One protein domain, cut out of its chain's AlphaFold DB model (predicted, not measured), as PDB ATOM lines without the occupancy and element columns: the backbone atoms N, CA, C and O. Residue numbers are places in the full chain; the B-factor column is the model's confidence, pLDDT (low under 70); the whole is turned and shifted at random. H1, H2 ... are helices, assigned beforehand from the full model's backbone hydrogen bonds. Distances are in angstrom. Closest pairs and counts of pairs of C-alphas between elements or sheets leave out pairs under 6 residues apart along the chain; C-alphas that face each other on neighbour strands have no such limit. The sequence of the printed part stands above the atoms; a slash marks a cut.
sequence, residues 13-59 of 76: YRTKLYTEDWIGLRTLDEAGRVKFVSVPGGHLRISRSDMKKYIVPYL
ATOM      1  N   TYR A  13      -1.194 -49.365 -24.156       83.38
ATOM      2  CA  TYR A  13      -1.319 -50.755 -24.607       83.38
ATOM      3  C   TYR A  13      -0.216 -51.706 -24.113       83.38
ATOM      4  O   TYR A  13      -0.303 -52.906 -24.343       83.38
ATOM      5  N   ARG A  14       0.852 -51.188 -23.495       86.50
ATOM      6  CA  ARG A  14       1.996 -51.976 -23.008       86.50
ATOM      7  C   ARG A  14       1.993 -52.187 -21.494       86.50
ATOM      8  O   ARG A  14       2.898 -52.837 -20.983       86.50
ATOM      9  N   THR A  15       1.041 -51.607 -20.765       89.88
ATOM     10  CA  THR A  15       0.974 -51.745 -19.306       89.88
ATOM     11  C   THR A  15       0.169 -52.982 -18.918       89.88
ATOM     12  O   THR A  15      -0.794 -53.328 -19.601       89.88
ATOM     13  N   LYS A  16       0.516 -53.605 -17.780       92.00
ATOM     14  CA  LYS A  16      -0.240 -54.744 -17.229       92.00
ATOM     15  C   LYS A  16      -1.720 -54.423 -17.032       92.00
ATOM     16  O   LYS A  16      -2.564 -55.233 -17.384       92.00
ATOM     17  N   LEU A  17      -2.024 -53.198 -16.589       92.25
ATOM     18  CA  LEU A  17      -3.391 -52.683 -16.446       92.25
ATOM     19  C   LEU A  17      -4.247 -52.915 -17.705       92.25
ATOM     20  O   LEU A  17      -5.419 -53.259 -17.587       92.25
ATOM     21  N   TYR A  18      -3.672 -52.711 -18.896       92.94
ATOM     22  CA  TYR A  18      -4.369 -52.892 -20.169       92.94
ATOM     23  C   TYR A  18      -4.227 -54.319 -20.711       92.94
ATOM     24  O   TYR A  18      -5.209 -54.902 -21.159       92.94
ATOM     25  N   THR A  19      -3.027 -54.911 -20.679       93.75
ATOM     26  CA  THR A  19      -2.787 -56.243 -21.272       93.75
ATOM     27  C   THR A  19      -3.474 -57.371 -20.506       93.75
ATOM     28  O   THR A  19      -3.917 -58.342 -21.115       93.75
ATOM     29  N   GLU A  20      -3.577 -57.244 -19.186       96.31
ATOM     30  CA  GLU A  20      -4.264 -58.193 -18.302       96.31
ATOM     31  C   GLU A  20      -5.692 -57.727 -17.955       96.31
ATOM     32  O   GLU A  20      -6.392 -58.395 -17.204       96.31
ATOM     33  N   ASP A  21      -6.124 -56.588 -18.503       95.12
ATOM     34  CA  ASP A  21      -7.479 -56.033 -18.401       95.12
ATOM     35  C   ASP A  21      -8.052 -55.903 -16.974       95.12
ATOM     36  O   ASP A  21      -9.241 -56.109 -16.743       95.12
ATOM     37  N   TRP A  22      -7.222 -55.515 -15.998       95.69
ATOM     38  CA  TRP A  22      -7.576 -55.519 -14.566       95.69
ATOM     39  C   TRP A  22      -8.846 -54.735 -14.204       95.69
ATOM     40  O   TRP A  22      -9.528 -55.073 -13.243       95.69
ATOM     41  N   ILE A  23      -9.144 -53.666 -14.947       95.19
ATOM     42  CA  ILE A  23     -10.315 -52.798 -14.730       95.19
ATOM     43  C   ILE A  23     -11.298 -52.825 -15.911       95.19
ATOM     44  O   ILE A  23     -12.175 -51.967 -15.999       95.19
ATOM     45  N   GLY A  24     -11.122 -53.746 -16.865       95.62
ATOM     46  CA  GLY A  24     -11.929 -53.788 -18.088       95.62
ATOM     47  C   GLY A  24     -11.605 -52.684 -19.104       95.62
ATOM     48  O   GLY A  24     -12.404 -52.428 -20.005       95.62
ATOM     49  N   LEU A  25     -10.472 -51.981 -18.968       94.81
ATOM     50  CA  LEU A  25     -10.108 -50.877 -19.861       94.81
ATOM     51  C   LEU A  25      -9.913 -51.341 -21.310       94.81
ATOM     52  O   LEU A  25     -10.329 -50.623 -22.219       94.81
ATOM     53  N   ARG A  26      -9.303 -52.511 -21.537       94.56
ATOM     54  CA  ARG A  26      -9.146 -53.077 -22.885       94.56
ATOM     55  C   ARG A  26     -10.505 -53.448 -23.449       94.56
ATOM     56  O   ARG A  26     -10.824 -53.020 -24.550       94.56
ATOM     57  N   THR A  27     -11.333 -54.138 -22.668       97.12
ATOM     58  CA  THR A  27     -12.690 -54.512 -23.089       97.12
ATOM     59  C   THR A  27     -13.528 -53.287 -23.481       97.12
ATOM     60  O   THR A  27     -14.216 -53.296 -24.501       97.12
ATOM     61  N   LEU A  28     -13.466 -52.196 -22.710       96.62
ATOM     62  CA  LEU A  28     -14.190 -50.961 -23.031       96.62
ATOM     63  C   LEU A  28     -13.623 -50.241 -24.264       96.62
ATOM     64  O   LEU A  28     -14.390 -49.661 -25.033       96.62
ATOM     65  N   ASP A  29     -12.304 -50.252 -24.442       94.69
ATOM     66  CA  ASP A  29     -11.625 -49.678 -25.608       94.69
ATOM     67  C   ASP A  29     -11.983 -50.455 -26.887       94.69
ATOM     68  O   ASP A  29     -12.415 -49.848 -27.865       94.69
ATOM     69  N   GLU A  30     -11.928 -51.790 -26.850       94.75
ATOM     70  CA  GLU A  30     -12.319 -52.685 -27.952       94.75
ATOM     71  C   GLU A  30     -13.816 -52.584 -28.287       94.75
ATOM     72  O   GLU A  30     -14.193 -52.594 -29.457       94.75
ATOM     73  N   ALA A  31     -14.678 -52.396 -27.282       97.25
ATOM     74  CA  ALA A  31     -16.109 -52.152 -27.475       97.25
ATOM     75  C   ALA A  31     -16.442 -50.719 -27.950       97.25
ATOM     76  O   ALA A  31     -17.619 -50.370 -28.070       97.25
ATOM     77  N   GLY A  32     -15.440 -49.855 -28.163       94.94
ATOM     78  CA  GLY A  32     -15.630 -48.472 -28.616       94.94
ATOM     79  C   GLY A  32     -16.267 -47.541 -27.577       94.94
ATOM     80  O   GLY A  32     -16.810 -46.490 -27.926       94.94
ATOM     81  N   ARG A  33     -16.225 -47.913 -26.291       94.88
ATOM     82  CA  ARG A  33     -16.809 -47.153 -25.172       94.88
ATOM     83  C   ARG A  33     -15.851 -46.127 -24.565       94.88
ATOM     84  O   ARG A  33     -16.296 -45.265 -23.811       94.88
ATOM     85  N   VAL A  34     -14.564 -46.181 -24.906       93.12
ATOM     86  CA  VAL A  34     -13.551 -45.201 -24.485       93.12
ATOM     87  C   VAL A  34     -13.137 -44.346 -25.677       93.12
ATOM     88  O   VAL A  34     -12.896 -44.860 -26.765       93.12
ATOM     89  N   LYS A  35     -13.022 -43.028 -25.478       92.38
ATOM     90  CA  LYS A  35     -12.465 -42.113 -26.482       92.38
ATOM     91  C   LYS A  35     -11.274 -41.361 -25.912       92.38
ATOM     92  O   LYS A  35     -11.385 -40.697 -24.886       92.38
ATOM     93  N   PHE A  36     -10.151 -41.433 -26.617       90.62
ATOM     94  CA  PHE A  36      -8.936 -40.700 -26.283       90.62
ATOM     95  C   PHE A  36      -8.847 -39.466 -27.173       90.62
ATOM     96  O   PHE A  36      -8.686 -39.582 -28.387       90.62
ATOM     97  N   VAL A  37      -8.962 -38.285 -26.573       92.25
ATOM     98  CA  VAL A  37      -8.875 -37.004 -27.277       92.25
ATOM     99  C   VAL A  37      -7.712 -36.216 -26.693       92.25
ATOM    100  O   VAL A  37      -7.623 -36.052 -25.480       92.25
ATOM    101  N   SER A  38      -6.825 -35.733 -27.562       91.50
ATOM    102  CA  SER A  38      -5.759 -34.800 -27.197       91.50
ATOM    103  C   SER A  38      -6.105 -33.422 -27.742       91.50
ATOM    104  O   SER A  38      -6.479 -33.295 -28.909       91.50
ATOM    105  N   VAL A  39      -5.998 -32.403 -26.897       92.69
ATOM    106  CA  VAL A  39      -6.245 -31.003 -27.254       92.69
ATOM    107  C   VAL A  39      -5.040 -30.168 -26.830       92.69
ATOM    108  O   VAL A  39      -4.454 -30.442 -25.779       92.69
ATOM    109  N   PRO A  40      -4.629 -29.174 -27.632       92.62
ATOM    110  CA  PRO A  40      -3.524 -28.302 -27.266       92.62
ATOM    111  C   PRO A  40      -3.918 -27.414 -26.078       92.62
ATOM    112  O   PRO A  40      -5.034 -26.903 -26.008       92.62
ATOM    113  N   GLY A  41      -2.984 -27.203 -25.153       91.31
ATOM    114  CA  GLY A  41      -3.212 -26.390 -23.963       91.31
ATOM    115  C   GLY A  41      -2.320 -26.805 -22.796       91.31
ATOM    116  O   GLY A  41      -1.655 -27.836 -22.835       91.31
ATOM    117  N   GLY A  42      -2.294 -25.978 -21.751       91.75
ATOM    118  CA  GLY A  42      -1.709 -26.355 -20.462       91.75
ATOM    119  C   GLY A  42      -2.636 -27.269 -19.650       91.75
ATOM    120  O   GLY A  42      -3.761 -27.555 -20.059       91.75
ATOM    121  N   HIS A  43      -2.193 -27.681 -18.459       92.62
ATOM    122  CA  HIS A  43      -3.017 -28.466 -17.536       92.62
ATOM    123  C   HIS A  43      -4.343 -27.737 -17.252       92.62
ATOM    124  O   HIS A  43      -4.337 -26.584 -16.824       92.62
ATOM    125  N   LEU A  44      -5.469 -28.389 -17.563       91.25
ATOM    126  CA  LEU A  44      -6.839 -27.855 -17.455       91.25
ATOM    127  C   LEU A  44      -7.158 -26.619 -18.325       91.25
ATOM    128  O   LEU A  44      -8.249 -26.059 -18.227       91.25
ATOM    129  N   ARG A  45      -6.262 -26.209 -19.232       94.56
ATOM    130  CA  ARG A  45      -6.529 -25.136 -20.203       94.56
ATOM    131  C   ARG A  45      -7.098 -25.723 -21.489       94.56
ATOM    132  O   ARG A  45      -6.379 -25.903 -22.464       94.56
ATOM    133  N   ILE A  46      -8.398 -25.994 -21.484       94.38
ATOM    134  CA  ILE A  46      -9.130 -26.501 -22.651       94.38
ATOM    135  C   ILE A  46      -9.899 -25.347 -23.301       94.38
ATOM    136  O   ILE A  46     -10.555 -24.557 -22.617       94.38
ATOM    137  N   SER A  47      -9.825 -25.229 -24.629       95.81
ATOM    138  CA  SER A  47     -10.545 -24.177 -25.349       95.81
ATOM    139  C   SER A  47     -12.065 -24.383 -25.271       95.81
ATOM    140  O   SER A  47     -12.566 -25.510 -25.231       95.81
ATOM    141  N   ARG A  48     -12.842 -23.291 -25.294       95.19
ATOM    142  CA  ARG A  48     -14.316 -23.382 -25.303       95.19
ATOM    143  C   ARG A  48     -14.844 -24.150 -26.517       95.19
ATOM    144  O   ARG A  48     -15.845 -24.853 -26.400       95.19
ATOM    145  N   SER A  49     -14.181 -24.024 -27.663       95.44
ATOM    146  CA  SER A  49     -14.478 -24.779 -28.884       95.44
ATOM    147  C   SER A  49     -14.279 -26.283 -28.691       95.44
ATOM    148  O   SER A  49     -15.173 -27.055 -29.031       95.44
ATOM    149  N   ASP A  50     -13.167 -26.700 -28.083       95.38
ATOM    150  CA  ASP A  50     -12.883 -28.118 -27.842       95.38
ATOM    151  C   ASP A  50     -13.851 -28.727 -26.827       95.38
ATOM    152  O   ASP A  50     -14.346 -29.834 -27.036       95.38
ATOM    153  N   MET A  51     -14.203 -27.988 -25.769       93.69
ATOM    154  CA  MET A  51     -15.220 -28.441 -24.813       93.69
ATOM    155  C   MET A  51     -16.573 -28.675 -25.494       93.69
ATOM    156  O   MET A  51     -17.193 -29.722 -25.303       93.69
ATOM    157  N   LYS A  52     -17.023 -27.728 -26.330       94.62
ATOM    158  CA  LYS A  52     -18.274 -27.875 -27.094       94.62
ATOM    159  C   LYS A  52     -18.239 -29.077 -28.036       94.62
ATOM    160  O   LYS A  52     -19.253 -29.742 -28.197       94.62
ATOM    161  N   LYS A  53     -17.085 -29.361 -28.639       94.56
ATOM    162  CA  LYS A  53     -16.923 -30.459 -29.595       94.56
ATOM    163  C   LYS A  53     -16.869 -31.832 -28.925       94.56
ATOM    164  O   LYS A  53     -17.508 -32.760 -29.410       94.56
ATOM    165  N   TYR A  54     -16.096 -31.978 -27.851       94.75
ATOM    166  CA  TYR A  54     -15.763 -33.294 -27.294       94.75
ATOM    167  C   TYR A  54     -16.506 -33.641 -26.002       94.75
ATOM    168  O   TYR A  54     -16.673 -34.822 -25.721       94.75
ATOM    169  N   ILE A  55     -16.954 -32.651 -25.223       93.12
ATOM    170  CA  ILE A  55     -17.538 -32.870 -23.887       93.12
ATOM    171  C   ILE A  55     -19.057 -32.720 -23.924       93.12
ATOM    172  O   ILE A  55     -19.778 -33.612 -23.487       93.12
ATOM    173  N   VAL A  56     -19.556 -31.611 -24.481       94.12
ATOM    174  CA  VAL A  56     -20.996 -31.285 -24.493       94.12
ATOM    175  C   VAL A  56     -21.888 -32.407 -25.051       94.12
ATOM    176  O   VAL A  56     -22.927 -32.645 -24.433       94.12
ATOM    177  N   PRO A  57     -21.514 -33.150 -26.117       92.81
ATOM    178  CA  PRO A  57     -22.347 -34.243 -26.630       92.81
ATOM    179  C   PRO A  57     -22.668 -35.343 -25.607       92.81
ATOM    180  O   PRO A  57     -23.641 -36.068 -25.786       92.81
ATOM    181  N   TYR A  58     -21.870 -35.473 -24.544       92.00
ATOM    182  CA  TYR A  58     -22.074 -36.452 -23.473       92.00
ATOM    183  C   TYR A  58     -22.904 -35.921 -22.301       92.00
ATOM    184  O   TYR A  58     -23.343 -36.702 -21.463       92.00
ATOM    185  N   LEU A  59     -23.103 -34.604 -22.219       91.75
ATOM    186  CA  LEU A  59     -23.850 -33.956 -21.137       91.75
ATOM    187  C   LEU A  59     -25.306 -33.696 -21.518       91.75
ATOM    188  O   LEU A  59     -26.171 -33.585 -20.651       91.75
TER     189      LEU A  59
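Overview. This is residues 13 to 59 of the 76 residues of an uncharacterized protein of Hordeum vulgare subsp. vulgare (UniProt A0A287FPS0). An open, flat arch: H3 with short H4 makes one end, H1 with H2 the other, and residues 31 to 47, with no named element, join them. The 47 printed residues hold four named helices, H1 to H4 in order, and no named strand; the class is all helix, though helices hold just 21 residues. It is only just loose, close to extended, with radius of gyration of the C-alphas 13.9 A and spans of 37 by 23 by 12 A.

Along the chain. Find C-alpha 48 at (-14.316, -23.382, -25.303); from there H3, residues 48 to 54, runs 10.2 A. H4, residues 56 to 59, ends at (-23.850, -33.956, -21.137). Look back for H2, residues 25 to 30, 8.6 A long, and H1, residues 16 to 19.

Arrangement. H3 and H4 meet only through their link. H3 is apart from H1 and H2, as is H4. H1 and H2 touch only at the corner; their closest C-alphas, of Tyr 18 and Arg 26, are 5.5 A apart. In H2 and H3 every O i to N i+4 pair is within hydrogen-bond range; H1 and H4 are too short for one.

Size, cuts and confidence. The farthest C-alphas, of Glu 20 and Arg 48, are 36.9 A apart. The H2 to H3 link is long. The printed part has no cut; no printed residue is under 70 in pLDDT.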